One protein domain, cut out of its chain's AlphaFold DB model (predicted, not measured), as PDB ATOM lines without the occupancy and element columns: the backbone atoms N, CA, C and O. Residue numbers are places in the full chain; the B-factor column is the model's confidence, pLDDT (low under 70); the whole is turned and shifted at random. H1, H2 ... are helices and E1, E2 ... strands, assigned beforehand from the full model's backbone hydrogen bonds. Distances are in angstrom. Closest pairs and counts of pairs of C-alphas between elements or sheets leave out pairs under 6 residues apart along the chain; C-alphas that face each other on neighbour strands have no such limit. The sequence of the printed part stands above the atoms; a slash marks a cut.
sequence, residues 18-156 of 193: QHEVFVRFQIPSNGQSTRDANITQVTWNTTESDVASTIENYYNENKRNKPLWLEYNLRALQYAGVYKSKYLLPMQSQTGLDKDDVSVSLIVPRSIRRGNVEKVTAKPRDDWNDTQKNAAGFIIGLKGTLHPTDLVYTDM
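This is residues 18 to 156 of the 193 residues of an uncharacterized protein of Aspergillus parasiticus (UniProt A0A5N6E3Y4). One strongly twisted antiparallel sheet of seven strands runs through the domain in two wings, E1, E4 and E7 in one, E6 with E2 and E5 in the other, and the short strand E3 joins E1 to E6. Short helices lie round this sheet, H1 over E6 while H2 and H3 only graze it, and long loops between the elements fill out much of the rest. The printed part has 139 residues, with four named helices and seven named strands in the order E1, E2, H1, E3, H2, E4, H3, E5, H4, E6, E7; the class is mixed, helices and strands, with 57 residues, under half, in named elements. The sheet is branched, with E6 the strand that has three neighbours. The whole is compact, with a radius of gyration of the C-alphas of 14.7 A, and rounded, spanning 39 by 35 by 34 A.

The longest strand is E6, residues 139 to 145, 18.7 A from first to last C-alpha; C-alpha 139 is at (49.902, 61.671, 92.102). E5 is residues 117 to 120, 9.5 A long, and E2 is residues 43 to 45. E3 is residues 69 to 71. E1 is residues 22 to 26, 13.4 A long, beginning with C-alpha 22 at (46.989, 65.095, 83.603). E4 is residues 103 to 107, 13.3 A long. E7 is residues 151 to 155, 13.4 A long, ending with C-alpha 155 at (32.641, 68.415, 83.872). The longest helix is H1, residues 48 to 56, 12.4 A long. H2 is residues 74 to 79, H3 residues 110 to 113 and H4 residues 130 to 135.

E2 and E3 lie on one side of E6, beside residues 142 to 145 and 139 to 140, and E5 lies on the other side. E5 and E6 are antiparallel at 150 degrees, with N 118 and O 143 within hydrogen-bond range at 2.8 A. E2 and E6 are antiparallel at 120 degrees, with N 44 and O 144 at 2.8 A. E3 and E6 are antiparallel at 112 degrees, with N 140 and O 69 at 2.8 A. E1 lies on the other side of E3, antiparallel at 133 degrees, with N 23 and O 70 at 2.8 A. E4 is antiparallel to E1 at 160 degrees, with N 24 and O 105 at 2.8 A. E7, an edge strand, is antiparallel to E4 at 150 degrees, with N 106 and O 152 at 2.8 A. H1 is on the sheet at a height of 8.9 A and lies over E6; the closest C-alphas of the two are those of Val 51 and Gly 141, 5.9 A apart. It runs slantwise to the strands, only just, at 31 degrees to E6 on the local plane. H2 only grazes the sheet with residues 76 to 79; its closest C-alphas to E3 are those of Ala 76 and Leu 70, 6.1 A apart. H3 only grazes it with residues 110 to 112; its closest C-alphas to E5 are those of Ser 111 and Val 117, 6.1 A apart. H4 is not on the sheet. H4 and H1 only just touch, with 3 pairs of C-alphas within 8 A, the closest being those of Gln 132 and Ile 55 at 6.0 A; they run opposite ways at a steep tilt of 50 degrees. In H1, H2 and H4 every O i to N i+4 pair is within hydrogen-bond range; H3 is too short for such a pair, and its one O i to N i+3 pair is not within range.

The two C-alphas farthest apart, those of Gly 31 and Asp 126, are 42.8 A apart. The printed part has no cut. The long links are E1 to E2, residues 27 to 42, H1 to E3, residues 57 to 68, and H2 to E4, residues 80 to 102. The mean pLDDT of the printed part is 88.7, and residues 18 to 19 are under 70.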
ATOM      1  N   GLN A  18      51.135  57.038  75.074       58.09
ATOM      2  CA  GLN A  18      51.757  57.867  74.040       58.09
ATOM      3  C   GLN A  18      51.564  59.354  74.377       58.09
ATOM      4  O   GLN A  18      52.412  60.181  74.056       58.09
ATOM      5  N   HIS A  19      50.458  59.688  75.047       68.19
ATOM      6  CA  HIS A  19      50.068  61.025  75.468       68.19
ATOM      7  C   HIS A  19      49.870  61.079  76.984       68.19
ATOM      8  O   HIS A  19      48.887  60.560  77.504       68.19
ATOM      9  N   GLU A  20      50.780  61.749  77.683       82.19
ATOM     10  CA  GLU A  20      50.632  62.026  79.111       82.19
ATOM     11  C   GLU A  20      49.655  63.185  79.295       82.19
ATOM     12  O   GLU A  20      49.975  64.348  79.039       82.19
ATOM     13  N   VAL A  21      48.429  62.843  79.668       90.56
ATOM     14  CA  VAL A  21      47.396  63.803  80.050       90.56
ATOM     15  C   VAL A  21      47.314  63.799  81.565       90.56
ATOM     16  O   VAL A  21      47.323  62.732  82.181       90.56
ATOM     17  N   PHE A  22      47.212  64.977  82.167       92.69
ATOM     18  CA  PHE A  22      46.989  65.095  83.603       92.69
ATOM     19  C   PHE A  22      45.588  65.598  83.880       92.69
ATOM     20  O   PHE A  22      45.059  66.391  83.109       92.69
ATOM     21  N   VAL A  23      44.991  65.146  84.975       95.06
ATOM     22  CA  VAL A  23      43.642  65.520  85.388       95.06
ATOM     23  C   VAL A  23      43.641  66.017  86.824       95.06
ATOM     24  O   VAL A  23      44.388  65.536  87.679       95.06
ATOM     25  N   ARG A  24      42.765  66.977  87.094       94.31
ATOM     26  CA  ARG A  24      42.435  67.445  88.430       94.31
ATOM     27  C   ARG A  24      40.928  67.636  88.547       94.31
ATOM     28  O   ARG A  24      40.310  68.286  87.706       94.31
ATOM     29  N   PHE A  25      40.369  67.084  89.617       94.38
ATOM     30  CA  PHE A  25      38.963  67.218  89.984       94.38
ATOM     31  C   PHE A  25      38.827  68.309  91.044       94.38
ATOM     32  O   PHE A  25      39.548  68.286  92.045       94.38
ATOM     33  N   GLN A  26      37.924  69.260  90.832       93.31
ATOM     34  CA  GLN A  26      37.725  70.386  91.733       93.31
ATOM     35  C   GLN A  26      36.237  70.542  92.046       93.31
ATOM     36  O   GLN A  26      35.436  70.885  91.178       93.31
ATOM     37  N   ILE A  27      35.874  70.289  93.305       92.94
ATOM     38  CA  ILE A  27      34.529  70.584  93.811       92.94
ATOM     39  C   ILE A  27      34.385  72.115  93.848       92.94
ATOM     40  O   ILE A  27      35.251  72.769  94.451       92.94
ATOM     41  N   PRO A  28      33.344  72.693  93.222       93.31
ATOM     42  CA  PRO A  28      33.058  74.113  93.341       93.31
ATOM     43  C   PRO A  28      32.793  74.508  94.795       93.31
ATOM     44  O   PRO A  28      32.183  73.769  95.568       93.31
ATOM     45  N   SER A  29      33.253  75.693  95.181       90.81
ATOM     46  CA  SER A  29      32.894  76.285  96.471       90.81
ATOM     47  C   SER A  29      31.413  76.681  96.490       90.81
ATOM     48  O   SER A  29      30.787  76.842  95.444       90.81
ATOM     49  N   ASN A  30      30.839  76.898  97.678       91.38
ATOM     50  CA  ASN A  30      29.456  77.373  97.790       91.38
ATOM     51  C   ASN A  30      29.253  78.668  96.980       91.38
ATOM     52  O   ASN A  30      29.950  79.656  97.207       91.38
ATOM     53  N   GLY A  31      28.294  78.653  96.051       91.62
ATOM     54  CA  GLY A  31      27.993  79.780  95.157       91.62
ATOM     55  C   GLY A  31      28.903  79.901  93.927       91.62
ATOM     56  O   GLY A  31      28.679  80.786  93.107       91.62
ATOM     57  N   GLN A  32      29.898  79.025  93.773       94.62
ATOM     58  CA  GLN A  32      30.770  78.962  92.600       94.62
ATOM     59  C   GLN A  32      30.150  78.043  91.540       94.62
ATOM     60  O   GLN A  32      29.691  76.947  91.858       94.62
ATOM     61  N   SER A  33      30.155  78.464  90.272       95.06
ATOM     62  CA  SER A  33      29.768  77.576  89.173       95.06
ATOM     63  C   SER A  33      30.870  76.549  88.876       95.06
ATOM     64  O   SER A  33      32.043  76.774  89.182       95.06
ATOM     65  N   THR A  34      30.529  75.444  88.205       94.62
ATOM     66  CA  THR A  34      31.518  74.457  87.729       94.62
ATOM     67  C   THR A  34      32.610  75.106  86.880       94.62
ATOM     68  O   THR A  34      33.788  74.801  87.037       94.62
ATOM     69  N   ARG A  35      32.242  76.064  86.020       93.25
ATOM     70  CA  ARG A  35      33.199  76.777  85.167       93.25
ATOM     71  C   ARG A  35      34.146  77.657  85.977       93.25
ATOM     72  O   ARG A  35      35.332  77.703  85.670       93.25
ATOM     73  N   ASP A  36      33.645  78.332  87.007       93.88
ATOM     74  CA  ASP A  36      34.475  79.193  87.855       93.88
ATOM     75  C   ASP A  36      35.422  78.380  88.748       93.88
ATOM     76  O   ASP A  36      36.406  78.920  89.248       93.88
ATOM     77  N   ALA A  37      35.135  77.091  88.958       93.88
ATOM     78  CA  ALA A  37      35.992  76.156  89.685       93.88
ATOM     79  C   ALA A  37      37.153  75.593  88.842       93.88
ATOM     80  O   ALA A  37      38.011  74.891  89.379       93.88
ATOM     81  N   ASN A  38      37.205  75.908  87.544       94.44
ATOM     82  CA  ASN A  38      38.285  75.493  86.657       94.44
ATOM     83  C   ASN A  38      39.653  75.995  87.144       94.44
ATOM     84  O   ASN A  38      39.815  77.137  87.575       94.44
ATOM     85  N   ILE A  39      40.674  75.151  87.005       92.62
ATOM     86  CA  ILE A  39      42.049  75.508  87.355       92.62
ATOM     87  C   ILE A  39      42.646  76.356  86.236       92.62
ATOM     88  O   ILE A  39      42.986  75.837  85.181       92.62
ATOM     89  N   THR A  40      42.810  77.653  86.481       92.94
ATOM     90  CA  THR A  40      43.357  78.614  85.503       92.94
ATOM     91  C   THR A  40      44.847  78.905  85.691       92.94
ATOM     92  O   THR A  40      45.462  79.580  84.866       92.94
ATOM     93  N   GLN A  41      45.452  78.401  86.770       92.69
ATOM     94  CA  GLN A  41      46.869  78.589  87.064       92.69
ATOM     95  C   GLN A  41      47.748  77.845  86.046       92.69
ATOM     96  O   GLN A  41      47.688  76.621  85.924       92.69
ATOM     97  N   VAL A  42      48.616  78.591  85.360       92.56
ATOM     98  CA  VAL A  42      49.516  78.054  84.322       92.56
ATOM     99  C   VAL A  42      50.949  77.837  84.798       92.56
ATOM    100  O   VAL A  42      51.653  77.004  84.234       92.56
ATOM    101  N   THR A  43      51.381  78.543  85.841       93.19
ATOM    102  CA  THR A  43      52.742  78.435  86.383       93.19
ATOM    103  C   THR A  43      52.734  77.618  87.661       93.19
ATOM    104  O   THR A  43      51.974  77.904  88.585       93.19
ATOM    105  N   TRP A  44      53.612  76.626  87.734       92.44
ATOM    106  CA  TRP A  44      53.730  75.702  88.853       92.44
ATOM    107  C   TRP A  44      55.188  75.611  89.304       92.44
ATOM    108  O   TRP A  44      56.112  75.681  88.498       92.44
ATOM    109  N   ASN A  45      55.404  75.471  90.608       94.56
ATOM    110  CA  ASN A  45      56.734  75.298  91.192       94.56
ATOM    111  C   ASN A  45      56.661  74.291  92.343       94.56
ATOM    112  O   ASN A  45      57.036  74.590  93.475       94.56
ATOM    113  N   THR A  46      56.062  73.132  92.069       94.56
ATOM    114  CA  THR A  46      55.932  72.060  93.053       94.56
ATOM    115  C   THR A  46      57.288  71.392  93.269       94.56
ATOM    116  O   THR A  46      58.026  71.143  92.318       94.56
ATOM    117  N   THR A  47      57.620  71.092  94.519       94.00
ATOM    118  CA  THR A  47      58.814  70.328  94.899       94.00
ATOM    119  C   THR A  47      58.460  68.880  95.226       94.00
ATOM    120  O   THR A  47      57.305  68.554  95.488       94.00
ATOM    121  N   GLU A  48      59.457  67.994  95.262       94.19
ATOM    122  CA  GLU A  48      59.266  66.609  95.716       94.19
ATOM    123  C   GLU A  48      58.657  66.549  97.132       94.19
ATOM    124  O   GLU A  48      57.767  65.742  97.401       94.19
ATOM    125  N   SER A  49      59.074  67.462  98.019       91.88
ATOM    126  CA  SER A  49      58.546  67.571  99.384       91.88
ATOM    127  C   SER A  49      57.065  67.960  99.411       91.88
ATOM    128  O   SER A  49      56.298  67.399 100.189       91.88
ATOM    129  N   ASP A  50      56.630  68.861  98.524       92.06
ATOM    130  CA  ASP A  50      55.212  69.221  98.400       92.06
ATOM    131  C   ASP A  50      54.354  68.018  97.975       92.06
ATOM    132  O   ASP A  50      53.231  67.840  98.461       92.06
ATOM    133  N   VAL A  51      54.886  67.185  97.069       92.19
ATOM    134  CA  VAL A  51      54.215  65.957  96.619       92.19
ATOM    135  C   VAL A  51      54.120  64.959  97.768       92.19
ATOM    136  O   VAL A  51      53.027  64.479  98.071       92.19
ATOM    137  N   ALA A  52      55.236  64.709  98.455       91.44
ATOM    138  CA  ALA A  52      55.293  63.815  99.606       91.44
ATOM    139  C   ALA A  52      54.332  64.251 100.724       91.44
ATOM    140  O   ALA A  52      53.522  63.449 101.179       91.44
ATOM    141  N   SER A  53      54.343  65.536 101.089       88.81
ATOM    142  CA  SER A  53      53.475  66.079 102.139       88.81
ATOM    143  C   SER A  53      51.989  65.916 101.808       88.81
ATOM    144  O   SER A  53      51.188  65.605 102.685       88.81
ATOM    145  N   THR A  54      51.615  66.070 100.536       87.12
ATOM    146  CA  THR A  54      50.227  65.876 100.092       87.12
ATOM    147  C   THR A  54      49.806  64.407 100.141       87.12
ATOM    148  O   THR A  54      48.660  64.117 100.473       87.12
ATOM    149  N   ILE A  55      50.714  63.479  99.819       87.94
ATOM    150  CA  ILE A  55      50.466  62.033  99.927       87.94
ATOM    151  C   ILE A  55      50.309  61.622 101.396       87.94
ATOM    152  O   ILE A  55      49.414  60.845 101.727       87.94
ATOM    153  N   GLU A  56      51.148  62.161 102.280       86.12
ATOM    154  CA  GLU A  56      51.101  61.900 103.721       86.12
ATOM    155  C   GLU A  56      49.829  62.465 104.363       86.12
ATOM    156  O   GLU A  56      49.211  61.802 105.192       86.12
ATOM    157  N   ASN A  57      49.399  63.654 103.935       79.62
ATOM    158  CA  ASN A  57      48.186  64.322 104.398       79.62
ATOM    159  C   ASN A  57      47.087  64.293 103.328       79.62
ATOM    160  O   ASN A  57      46.637  65.333 102.851       79.62
ATOM    161  N   TYR A  58      46.642  63.105 102.927       70.31
ATOM    162  CA  TYR A  58      45.714  62.953 101.803       70.31
ATOM    163  C   TYR A  58      44.405  63.745 101.941       70.31
ATOM    164  O   TYR A  58      43.903  64.327 100.979       70.31
ATOM    165  N   TYR A  59      43.874  63.823 103.165       70.12
ATOM    166  CA  TYR A  59      42.649  64.564 103.475       70.12
ATOM    167  C   TYR A  59      42.839  66.082 103.487       70.12
ATOM    168  O   TYR A  59      41.873  66.820 103.690       70.12
ATOM    169  N   ASN A  60      44.061  66.557 103.229       73.31
ATOM    170  CA  ASN A  60      44.426  67.962 103.257       73.31
ATOM    171  C   ASN A  60      43.987  68.618 104.572       73.31
ATOM    172  O   ASN A  60      43.387  69.700 104.583       73.31
ATOM    173  N   GLU A  61      44.263  67.940 105.688       71.06
ATOM    174  CA  GLU A  61      44.039  68.472 107.024       71.06
ATOM    175  C   GLU A  61      44.741  69.833 107.111       71.06
ATOM    176  O   GLU A  61      45.910  69.973 106.747       71.06
ATOM    177  N   ASN A  62      44.010  70.865 107.538       75.12
ATOM    178  CA  ASN A  62      44.449  72.270 107.568       75.12
ATOM    179  C   ASN A  62      44.574  72.990 106.209       75.12
ATOM    180  O   ASN A  62      45.014  74.139 106.186       75.12
ATOM    181  N   LYS A  63      44.149  72.378 105.095       76.50
ATOM    182  CA  LYS A  63      44.081  72.998 103.757       76.50
ATOM    183  C   LYS A  63      45.428  73.534 103.233       76.50
ATOM    184  O   LYS A  63      45.463  74.575 102.580       76.50
ATOM    185  N   ARG A  64      46.537  72.845 103.529       77.88
ATOM    186  CA  ARG A  64      47.910  73.272 103.179       77.88
ATOM    187  C   ARG A  64      48.518  72.558 101.973       77.88
ATOM    188  O   ARG A  64      49.549  73.009 101.478       77.88
ATOM    189  N   ASN A  65      47.911  71.474 101.502       80.38
ATOM    190  CA  ASN A  65      48.444  70.705 100.384       80.38
ATOM    191  C   ASN A  65      48.512  71.563  99.126       80.38
ATOM    192  O   ASN A  65      47.582  72.315  98.805       80.38
ATOM    193  N   LYS A  66      49.602  71.402  98.376       81.06
ATOM    194  CA  LYS A  66      49.694  71.985  97.043       81.06
ATOM    195  C   LYS A  66      48.641  71.347  96.133       81.06
ATOM    196  O   LYS A  66      48.295  70.175  96.303       81.06
ATOM    197  N   PRO A  67      48.128  72.084  95.137       80.25
ATOM    198  CA  PRO A  67      47.251  71.488  94.153       80.25
ATOM    199  C   PRO A  67      48.068  70.516  93.290       80.25
ATOM    200  O   PRO A  67      48.857  70.939  92.449       80.25
ATOM    201  N   LEU A  68      47.913  69.215  93.533       85.38
ATOM    202  CA  LEU A  68      48.530  68.163  92.727       85.38
ATOM    203  C   LEU A  68      47.601  67.675  91.617       85.38
ATOM    204  O   LEU A  68      46.395  67.945  91.618       85.38
ATOM    205  N   TRP A  69      48.195  66.963  90.672       92.88
ATOM    206  CA  TRP A  69      47.547  66.403  89.499       92.88
ATOM    207  C   TRP A  69      47.618  64.881  89.539       92.88
ATOM    208  O   TRP A  69      48.445  64.299  90.240       92.88
ATOM    209  N   LEU A  70      46.738  64.238  88.785       91.94
ATOM    210  CA  LEU A  70      46.736  62.796  88.576       91.94
ATOM    211  C   LEU A  70      47.074  62.523  87.118       91.94
ATOM    212  O   LEU A  70      46.646  63.272  86.240       91.94
ATOM    213  N   GLU A  71      47.771  61.431  86.832       89.88
ATOM    214  CA  GLU A  71      47.801  60.921  85.461       89.88
ATOM    215  C   GLU A  71      46.387  60.511  85.031       89.88
ATOM    216  O   GLU A  71      45.701  59.777  85.742       89.88
ATOM    217  N   TYR A  72      45.921  61.003  83.881       91.62
ATOM    218  CA  TYR A  72      44.589  60.691  83.377       91.62
ATOM    219  C   TYR A  72      44.556  59.252  82.862       91.62
ATOM    220  O   TYR A  72      44.940  58.957  81.736       91.62
ATOM    221  N   ASN A  73      44.112  58.347  83.721       90.81
ATOM    222  CA  ASN A  73      43.963  56.925  83.453       90.81
ATOM    223  C   ASN A  73      42.773  56.379  84.259       90.81
ATOM    224  O   ASN A  73      42.128  57.106  85.024       90.81
ATOM    225  N   LEU A  74      42.483  55.083  84.136       91.69
ATOM    226  CA  LEU A  74      41.366  54.480  84.871       91.69
ATOM    227  C   LEU A  74      41.526  54.550  86.401       91.69
ATOM    228  O   LEU A  74      40.526  54.552  87.117       91.69
ATOM    229  N   ARG A  75      42.756  54.673  86.922       88.31
ATOM    230  CA  ARG A  75      42.996  54.858  88.361       88.31
ATOM    231  C   ARG A  75      42.575  56.246  88.835       88.31
ATOM    232  O   ARG A  75      41.998  56.345  89.912       88.31
ATOM    233  N   ALA A  76      42.787  57.294  88.038       91.62
ATOM    234  CA  ALA A  76      42.267  58.627  88.347       91.62
ATOM    235  C   ALA A  76      40.729  58.658  88.351       91.62
ATOM    236  O   ALA A  76      40.124  59.335  89.181       91.62
ATOM    237  N   LEU A  77      40.085  57.880  87.476       94.00
ATOM    238  CA  LEU A  77      38.625  57.740  87.481       94.00
ATOM    239  C   LEU A  77      38.113  56.946  88.691       94.00
ATOM    240  O   LEU A  77      37.062  57.271  89.246       94.00
ATOM    241  N   GLN A  78      38.864  55.933  89.128       91.69
ATOM    242  CA  GLN A  78      38.574  55.197  90.357       91.69
ATOM    243  C   GLN A  78      38.750  56.076  91.598       91.69
ATOM    244  O   GLN A  78      37.905  56.047  92.491       91.69
ATOM    245  N   TYR A  79      39.785  56.918  91.618       88.62
ATOM    246  CA  TYR A  79      39.981  57.935  92.649       88.62
ATOM    247  C   TYR A  79      38.787  58.895  92.749       88.62
ATOM    248  O   TYR A  79      38.299  59.165  93.844       88.62
ATOM    249  N   ALA A  80      38.265  59.358  91.610       92.75
ATOM    250  CA  ALA A  80      37.076  60.207  91.567       92.75
ATOM    251  C   ALA A  80      35.763  59.468  91.895       92.75
ATOM    252  O   ALA A  80      34.719  60.102  91.992       92.75
ATOM    253  N   GLY A  81      35.790  58.139  92.061       93.75
ATOM    254  CA  GLY A  81      34.615  57.334  92.403       93.75
ATOM    255  C   GLY A  81      33.682  57.015  91.233       93.75
ATOM    256  O   GLY A  81      32.622  56.431  91.451       93.75
ATOM    257  N   VAL A  82      34.071  57.342  89.998       94.44
ATOM    258  CA  VAL A  82      33.222  57.176  88.801       94.44
ATOM    259  C   VAL A  82      33.576  55.966  87.943       94.44
ATOM    260  O   VAL A  82      32.855  55.647  87.000       94.44
ATOM    261  N   TYR A  83      34.651  55.256  88.285       92.62
ATOM    262  CA  TYR A  83      35.042  54.010  87.633       92.62
ATOM    263  C   TYR A  83      35.380  52.939  88.669       92.62
ATOM    264  O   TYR A  83      36.019  53.216  89.682       92.62
ATOM    265  N   LYS A  84      34.951  51.701  88.426       88.62
ATOM    266  CA  LYS A  84      35.269  50.543  89.268       88.62
ATOM    267  C   LYS A  84      35.581  49.364  88.365       88.62
ATOM    268  O   LYS A  84      34.823  49.094  87.447       88.62
ATOM    269  N   SER A  85      36.665  48.654  88.654       86.94
ATOM    270  CA  SER A  85      37.013  47.419  87.959       86.94
ATOM    271  C   SER A  85      37.731  46.466  88.903       86.94
ATOM    272  O   SER A  85      38.569  46.889  89.697       86.94
ATOM    273  N   LYS A  86      37.431  45.168  88.793       86.25
ATOM    274  CA  LYS A  86      38.107  44.103  89.553       86.25
ATOM    275  C   LYS A  86      39.556  43.863  89.108       86.25
ATOM    276  O   LYS A  86      40.298  43.191  89.813       86.25
ATOM    277  N   TYR A  87      39.940  44.377  87.937       85.25
ATOM    278  CA  TYR A  87      41.285  44.221  87.374       85.25
ATOM    279  C   TYR A  87      42.229  45.373  87.748       85.25
ATOM    280  O   TYR A  87      43.404  45.346  87.388       85.25
ATOM    281  N   LEU A  88      41.731  46.394  88.453       83.06
ATOM    282  CA  LEU A  88      42.537  47.490  88.985       83.06
ATOM    283  C   LEU A  88      42.809  47.269  90.471       83.06
ATOM    284  O   LEU A  88      41.992  46.689  91.187       83.06
ATOM    285  N   LEU A  89      43.947  47.780  90.947       81.94
ATOM    286  CA  LEU A  89      44.227  47.813  92.379       81.94
ATOM    287  C   LEU A  89      43.110  48.581  93.104       81.94
ATOM    288  O   LEU A  89      42.803  49.712  92.702       81.94
ATOM    289  N   PRO A  90      42.516  48.011  94.169       80.56
ATOM    290  CA  PRO A  90      41.522  48.706  94.967       80.56
ATOM    291  C   PRO A  90      42.053  50.048  95.468       80.56
ATOM    292  O   PRO A  90      43.216  50.194  95.837       80.56
ATOM    293  N   MET A  91      41.177  51.043  95.458       79.75
ATOM    294  CA  MET A  91      41.475  52.406  95.874       79.75
ATOM    295  C   MET A  91      40.196  52.984  96.444       79.75
ATOM    296  O   MET A  91      39.136  52.862  95.824       79.75
ATOM    297  N   GLN A  92      40.298  53.590  97.620       81.56
ATOM    298  CA  GLN A  92      39.198  54.346  98.187       81.56
ATOM    299  C   GLN A  92      39.004  55.626  97.373       81.56
ATOM    300  O   GLN A  92      39.951  56.376  97.147       81.56
ATOM    301  N   SER A  93      37.775  55.856  96.920       87.19
ATOM    302  CA  SER A  93      37.417  57.081  96.213       87.19
ATOM    303  C   SER A  93      37.367  58.271  97.164       87.19
ATOM    304  O   SER A  93      36.933  58.138  98.312       87.19
ATOM    305  N   GLN A  94      37.714  59.451  96.662       83.81
ATOM    306  CA  GLN A  94      37.532  60.699  97.390       83.81
ATOM    307  C   GLN A  94      36.056  61.100  97.388       83.81
ATOM    308  O   GLN A  94      35.449  61.307  96.335       83.81
ATOM    309  N   THR A  95      35.484  61.244  98.579       86.81
ATOM    310  CA  THR A  95      34.076  61.611  98.754       86.81
ATOM    311  C   THR A  95      33.740  62.927  98.051       86.81
ATOM    312  O   THR A  95      34.381  63.950  98.287       86.81
ATOM    313  N   GLY A  96      32.687  62.911  97.231       90.19
ATOM    314  CA  GLY A  96      32.116  64.100  96.603       90.19
ATOM    315  C   GLY A  96      32.766  64.521  95.287       90.19
ATOM    316  O   GLY A  96      32.249  65.446  94.665       90.19
ATOM    317  N   LEU A  97      33.843  63.861  94.841       93.06
ATOM    318  CA  LEU A  97      34.386  64.082  93.494       93.06
ATOM    319  C   LEU A  97      33.481  63.520  92.395       93.06
ATOM    320  O   LEU A  97      33.586  63.945  91.253       93.06
ATOM    321  N   ASP A  98      32.583  62.605  92.736       95.19
ATOM    322  CA  ASP A  98      31.644  61.970  91.826       95.19
ATOM    323  C   ASP A  98      30.407  62.826  91.532       95.19
ATOM    324  O   ASP A  98      29.546  62.380  90.786       95.19
ATOM    325  N   LYS A  99      30.260  64.031  92.089       96.56
ATOM    326  CA  LYS A  99      29.096  64.891  91.808       96.56
ATOM    327  C   LYS A  99      29.181  65.505  90.411       96.56
ATOM    328  O   LYS A  99      30.263  65.843  89.950       96.56
ATOM    329  N   ASP A 100      28.037  65.664  89.749       96.62
ATOM    330  CA  ASP A 100      27.957  66.110  88.346       96.62
ATOM    331  C   ASP A 100      28.522  67.520  88.112       96.62
ATOM    332  O   ASP A 100      29.044  67.805  87.037       96.62
ATOM    333  N   ASP A 101      28.467  68.378  89.132       95.19
ATOM    334  CA  ASP A 101      28.947  69.760  89.118       95.19
ATOM    335  C   ASP A 101      30.454  69.903  89.383       95.19
ATOM    336  O   ASP A 101      30.981  71.019  89.370       95.19
ATOM    337  N   VAL A 102      31.174  68.800  89.596       96.62
ATOM    338  CA  VAL A 102      32.629  68.814  89.775       96.62
ATOM    339  C   VAL A 102      33.317  69.241  88.481       96.62
ATOM    340  O   VAL A 102      33.115  68.652  87.417       96.62
ATOM    341  N   SER A 103      34.176  70.255  88.593       97.19
ATOM    342  CA  SER A 103      35.039  70.701  87.500       97.19
ATOM    343  C   SER A 103      36.136  69.674  87.250       97.19
ATOM    344  O   SER A 103      36.799  69.206  88.183       97.19
ATOM    345  N   VAL A 104      36.355  69.355  85.976       97.50
ATOM    346  CA  VAL A 104      37.431  68.478  85.522       97.50
ATOM    347  C   VAL A 104      38.379  69.308  84.667       97.50
ATOM    348  O   VAL A 104      38.105  69.620  83.507       97.50
ATOM    349  N   SER A 105      39.513  69.672  85.255       97.00
ATOM    350  CA  SER A 105      40.595  70.363  84.555       97.00
ATOM    351  C   SER A 105      41.611  69.343  84.060       97.00
ATOM    352  O   SER A 105      42.040  68.468  84.813       97.00
ATOM    353  N   LEU A 106      42.005  69.455  82.798       95.62
ATOM    354  CA  LEU A 106      42.929  68.551  82.128       95.62
ATOM    355  C   LEU A 106      44.101  69.344  81.553       95.62
ATOM    356  O   LEU A 106      43.911  70.427  81.005       95.62
ATOM    357  N   ILE A 107      45.301  68.777  81.626       93.69
ATOM    358  CA  ILE A 107      46.480  69.275  80.917       93.69
ATOM    359  C   ILE A 107      46.768  68.325  79.768       93.69
ATOM    360  O   ILE A 107      47.056  67.147  79.987       93.69
ATOM    361  N   VAL A 108      46.718  68.840  78.542       91.12
ATOM    362  CA  VAL A 108      47.094  68.075  77.347       91.12
ATOM    363  C   VAL A 108      48.618  68.120  77.124       91.12
ATOM    364  O   VAL A 108      49.257  69.124  77.444       91.12
ATOM    365  N   PRO A 109      49.238  67.081  76.527       79.06
ATOM    366  CA  PRO A 109      50.692  66.826  76.568       79.06
ATOM    367  C   PRO A 109      51.600  67.853  75.867       79.06
ATOM    368  O   PRO A 109      52.796  67.620  75.728       79.06
ATOM    369  N   ARG A 110      51.082  68.970  75.354       79.94
ATOM    370  CA  ARG A 110      51.811  69.869  74.443       79.94
ATOM    371  C   ARG A 110      53.005  70.552  75.102       79.94
ATOM    372  O   ARG A 110      54.111  70.427  74.585       79.94
ATOM    373  N   SER A 111      52.805  71.240  76.226       74.56
ATOM    374  CA  SER A 111      53.921  71.865  76.953       74.56
ATOM    375  C   SER A 111      54.851  70.848  77.606       74.56
ATOM    376  O   SER A 111      56.054  71.086  77.658       74.56
ATOM    377  N   ILE A 112      54.325  69.692  78.015       73.81
ATOM    378  CA  ILE A 112      55.119  68.597  78.593       73.81
ATOM    379  C   ILE A 112      56.096  68.053  77.543       73.81
ATOM    380  O   ILE A 112      57.301  68.020  77.766       73.81
ATOM    381  N   ARG A 113      55.607  67.744  76.335       78.75
ATOM    382  CA  ARG A 113      56.435  67.277  75.209       78.75
ATOM    383  C   ARG A 113      57.455  68.307  74.722       78.75
ATOM    384  O   ARG A 113      58.457  67.925  74.131       78.75
ATOM    385  N   ARG A 114      57.188  69.600  74.924       79.44
ATOM    386  CA  ARG A 114      58.102  70.698  74.572       79.44
ATOM    387  C   ARG A 114      59.140  70.994  75.661       79.44
ATOM    388  O   ARG A 114      59.999  71.831  75.425       79.44
ATOM    389  N   GLY A 115      59.062  70.341  76.825       79.56
ATOM    390  CA  GLY A 115      59.975  70.576  77.947       79.56
ATOM    391  C   GLY A 115      59.702  71.864  78.732       79.56
ATOM    392  O   GLY A 115      60.556  72.304  79.489       79.56
ATOM    393  N   ASN A 116      58.523  72.476  78.576       85.94
ATOM    394  CA  ASN A 116      58.154  73.694  79.316       85.94
ATOM    395  C   ASN A 116      57.680  73.399  80.748       85.94
ATOM    396  O   ASN A 116      57.623  74.298  81.590       85.94
ATOM    397  N   VAL A 117      57.270  72.152  80.991       89.44
ATOM    398  CA  VAL A 117      56.783  71.664  82.280       89.44
ATOM    399  C   VAL A 117      57.395  70.305  82.571       89.44
ATOM    400  O   VAL A 117      57.331  69.394  81.748       89.44
ATOM    401  N   GLU A 118      57.940  70.180  83.771       90.56
ATOM    402  CA  GLU A 118      58.485  68.959  84.341       90.56
ATOM    403  C   GLU A 118      57.471  68.326  85.294       90.56
ATOM    404  O   GLU A 118      56.817  69.009  86.094       90.56
ATOM    405  N   LYS A 119      57.374  66.996  85.235       90.12
ATOM    406  CA  LYS A 119      56.686  66.210  86.256       90.12
ATOM    407  C   LYS A 119      57.547  66.113  87.502       90.12
ATOM    408  O   LYS A 119      58.731  65.798  87.423       90.12
ATOM    409  N   VAL A 120      56.916  66.294  88.652       92.38
ATOM    410  CA  VAL A 120      57.546  66.117  89.957       92.38
ATOM    411  C   VAL A 120      56.825  64.984  90.672       92.38
ATOM    412  O   VAL A 120      55.614  65.038  90.859       92.38
ATOM    413  N   THR A 121      57.555  63.943  91.051       92.31
ATOM    414  CA  THR A 121      57.031  62.799  91.812       92.31
ATOM    415  C   THR A 121      57.692  62.757  93.182       92.31
ATOM    416  O   THR A 121      58.751  63.355  93.375       92.31
ATOM    417  N   ALA A 122      57.061  62.074  94.135       91.94
ATOM    418  CA  ALA A 122      57.685  61.748  95.408       91.94
ATOM    419  C   ALA A 122      58.319  60.364  95.337       91.94
ATOM    420  O   ALA A 122      57.665  59.412  94.908       91.94
ATOM    421  N   LYS A 123      59.565  60.230  95.796       90.69
ATOM    422  CA  LYS A 123      60.136  58.906  96.037       90.69
ATOM    423  C   LYS A 123      59.426  58.264  97.231       90.69
ATOM    424  O   LYS A 123      59.379  58.885  98.297       90.69
ATOM    425  N   PRO A 124      58.884  57.039  97.081       90.00
ATOM    426  CA  PRO A 124      58.339  56.301  98.210       90.00
ATOM    427  C   PRO A 124      59.380  56.172  99.324       90.00
ATOM    428  O   PRO A 124      60.526  55.808  99.055       90.00
ATOM    429  N   ARG A 125      58.980  56.474 100.559       89.50
ATOM    430  CA  ARG A 125      59.824  56.319 101.748       89.50
ATOM    431  C   ARG A 125      59.562  54.973 102.419       89.50
ATOM    432  O   ARG A 125      58.503  54.370 102.230       89.50
ATOM    433  N   ASP A 126      60.521  54.496 103.203       91.50
ATOM    434  CA  ASP A 126      60.412  53.193 103.870       91.50
ATOM    435  C   ASP A 126      59.282  53.166 104.908       91.50
ATOM    436  O   ASP A 126      58.571  52.164 105.011       91.50
ATOM    437  N   ASP A 127      59.066  54.289 105.598       91.56
ATOM    438  CA  ASP A 127      58.041  54.505 106.626       91.56
ATOM    439  C   ASP A 127      56.622  54.710 106.067       91.56
ATOM    440  O   ASP A 127      55.658  54.776 106.829       91.56
ATOM    441  N   TRP A 128      56.464  54.766 104.742       90.38
ATOM    442  CA  TRP A 128      55.156  54.864 104.104       90.38
ATOM    443  C   TRP A 128      54.410  53.527 104.090       90.38
ATOM    444  O   TRP A 128      54.976  52.466 103.801       90.38
ATOM    445  N   ASN A 129      53.099  53.590 104.317       88.31
ATOM    446  CA  ASN A 129      52.209  52.448 104.124       88.31
ATOM    447  C   ASN A 129      51.947  52.178 102.626       88.31
ATOM    448  O   ASN A 129      52.257  52.999 101.759       88.31
ATOM    449  N   ASP A 130      51.344  51.030 102.312       85.06
ATOM    450  CA  ASP A 130      51.098  50.612 100.924       85.06
ATOM    451  C   ASP A 130      50.234  51.609 100.141       85.06
ATOM    452  O   ASP A 130      50.478  51.842  98.958       85.06
ATOM    453  N   THR A 131      49.263  52.252 100.794       81.31
ATOM    454  CA  THR A 131      48.419  53.279 100.167       81.31
ATOM    455  C   THR A 131      49.249  54.486  99.738       81.31
ATOM    456  O   THR A 131      49.110  54.952  98.608       81.31
ATOM    457  N   GLN A 132      50.147  54.964 100.601       86.25
ATOM    458  CA  GLN A 132      51.039  56.091 100.314       86.25
ATOM    459  C   GLN A 132      52.051  55.742  99.216       86.25
ATOM    460  O   GLN A 132      52.214  56.498  98.257       86.25
ATOM    461  N   LYS A 133      52.678  54.561  99.297       87.50
ATOM    462  CA  LYS A 133      53.603  54.057  98.265       87.50
ATOM    463  C   LYS A 133      52.917  53.949  96.905       87.50
ATOM    464  O   LYS A 133      53.486  54.328  95.886       87.50
ATOM    465  N   ASN A 134      51.668  53.493  96.894       81.81
ATOM    466  CA  ASN A 134      50.865  53.392  95.687       81.81
ATOM    467  C   ASN A 134      50.465  54.776  95.133       81.81
ATOM    468  O   ASN A 134      50.554  55.001  93.927       81.81
ATOM    469  N   ALA A 135      50.075  55.715  96.002       82.25
ATOM    470  CA  ALA A 135      49.750  57.098  95.641       82.25
ATOM    471  C   ALA A 135      50.921  57.833  94.969       82.25
ATOM    472  O   ALA A 135      50.711  58.555  93.992       82.25
ATOM    473  N   ALA A 136      52.153  57.579  95.418       85.38
ATOM    474  CA  ALA A 136      53.376  58.117  94.813       85.38
ATOM    475  C   ALA A 136      53.525  57.786  93.318       85.38
ATOM    476  O   ALA A 136      54.176  58.524  92.584       85.38
ATOM    477  N   GLY A 137      52.923  56.681  92.867       79.69
ATOM    478  CA  GLY A 137      52.997  56.230  91.481       79.69
ATOM    479  C   GLY A 137      52.035  56.927  90.517       79.69
ATOM    480  O   GLY A 137      52.149  56.700  89.319       79.69
ATOM    481  N   PHE A 138      51.071  57.726  90.994       81.50
ATOM    482  CA  PHE A 138      50.080  58.367  90.109       81.50
ATOM    483  C   PHE A 138      49.675  59.797  90.497       81.50
ATOM    484  O   PHE A 138      49.020  60.470  89.699       81.50
ATOM    485  N   ILE A 139      50.048  60.270  91.690       88.12
ATOM    486  CA  ILE A 139      49.902  61.671  92.102       88.12
ATOM    487  C   ILE A 139      51.188  62.413  91.770       88.12
ATOM    488  O   ILE A 139      52.275  62.010  92.183       88.12
ATOM    489  N   ILE A 140      51.059  63.526  91.057       91.62
ATOM    490  CA  ILE A 140      52.196  64.291  90.558       91.62
ATOM    491  C   ILE A 140      52.071  65.781  90.886       91.62
ATOM    492  O   ILE A 140      50.989  66.375  90.900       91.62
ATOM    493  N   GLY A 141      53.216  66.403  91.119       93.06
ATOM    494  CA  GLY A 141      53.415  67.841  91.040       93.06
ATOM    495  C   GLY A 141      53.854  68.268  89.644       93.06
ATOM    496  O   GLY A 141      54.281  67.449  88.831       93.06
ATOM    497  N   LEU A 142      53.791  69.574  89.388       93.00
ATOM    498  CA  LEU A 142      54.302  70.183  88.164       93.00
ATOM    499  C   LEU A 142      55.288  71.296  88.510       93.00
ATOM    500  O   LEU A 142      55.107  72.026  89.489       93.00
ATOM    501  N   LYS A 143      56.311  71.453  87.675       93.88
ATOM    502  CA  LYS A 143      57.262  72.560  87.747       93.88
ATOM    503  C   LYS A 143      57.459  73.155  86.358       93.88
ATOM    504  O   LYS A 143      57.740  72.424  85.419       93.88
ATOM    505  N   GLY A 144      57.301  74.466  86.223       93.00
ATOM    506  CA  GLY A 144      57.384  75.180  84.947       93.00
ATOM    507  C   GLY A 144      56.093  75.916  84.593       93.00
ATOM    508  O   GLY A 144      55.238  76.147  85.451       93.00
ATOM    509  N   THR A 145      55.957  76.288  83.322       93.81
ATOM    510  CA  THR A 145      54.857  77.137  82.843       93.81
ATOM    511  C   THR A 145      54.161  76.501  81.647       93.81
ATOM    512  O   THR A 145      54.771  76.260  80.606       93.81
ATOM    513  N   LEU A 146      52.863  76.253  81.790       92.25
ATOM    514  CA  LEU A 146      51.982  75.806  80.716       92.25
ATOM    515  C   LEU A 146      51.639  76.968  79.783       92.25
ATOM    516  O   LEU A 146      51.516  78.116  80.214       92.25
ATOM    517  N   HIS A 147      51.371  76.669  78.512       91.94
ATOM    518  CA  HIS A 147      50.594  77.600  77.702       91.94
ATOM    519  C   HIS A 147      49.138  77.560  78.205       91.94
ATOM    520  O   HIS A 147      48.644  76.459  78.456       91.94
ATOM    521  N   PRO A 148      48.404  78.688  78.320       91.62
ATOM    522  CA  PRO A 148      47.029  78.692  78.847       91.62
ATOM    523  C   PRO A 148      46.124  77.657  78.190       91.62
ATOM    524  O   PRO A 148      45.364  76.942  78.825       91.62
ATOM    525  N   THR A 149      46.303  77.504  76.892       92.44
ATOM    526  CA  THR A 149      45.516  76.611  76.067       92.44
ATOM    527  C   THR A 149      45.856  75.125  76.250       92.44
ATOM    528  O   THR A 149      45.255  74.281  75.597       92.44
ATOM    529  N   ASP A 150      46.897  74.787  77.005       92.50
ATOM    530  CA  ASP A 150      47.158  73.392  77.377       92.50
ATOM    531  C   ASP A 150      46.196  72.925  78.468       92.50
ATOM    532  O   ASP A 150      46.009  71.721  78.632       92.50
ATOM    533  N   LEU A 151      45.560  73.872  79.166       94.56
ATOM    534  CA  LEU A 151      44.435  73.608  80.041       94.56
ATOM    535  C   LEU A 151      43.166  73.470  79.205       94.56
ATOM    536  O   LEU A 151      42.799  74.365  78.434       94.56
ATOM    537  N   VAL A 152      42.501  72.335  79.378       95.81
ATOM    538  CA  VAL A 152      41.188  72.058  78.810       95.81
ATOM    539  C   VAL A 152      40.240  71.626  79.915       95.81
ATOM    540  O   VAL A 152      40.652  71.029  80.909       95.81
ATOM    541  N   TYR A 153      38.966  71.951  79.751       96.75
ATOM    542  CA  TYR A 153      37.971  71.816  80.801       96.75
ATOM    543  C   TYR A 153      36.778  71.017  80.310       96.75
ATOM    544  O   TYR A 153      36.298  71.205  79.188       96.75
ATOM    545  N   THR A 154      36.301  70.149  81.184       97.06
ATOM    546  CA  THR A 154      35.029  69.446  81.070       97.06
ATOM    547  C   THR A 154      34.411  69.361  82.467       97.06
ATOM    548  O   THR A 154      34.931  69.945  83.424       97.06
ATOM    549  N   ASP A 155      33.305  68.652  82.598       96.75
ATOM    550  CA  ASP A 155      32.641  68.415  83.872       96.75
ATOM    551  C   ASP A 155      32.455  66.919  84.128       96.75
ATOM    552  O   ASP A 155      32.668  66.057  83.265       96.75
ATOM    553  N   MET A 156      32.108  66.604  85.372       97.62
ATOM    554  CA  MET A 156      31.931  65.226  85.793       97.62
ATOM    555  C   MET A 156      30.733  64.558  85.108       97.62
ATOM    556  O   MET A 156      30.795  63.362  84.819       97.62
TER     557      MET A 156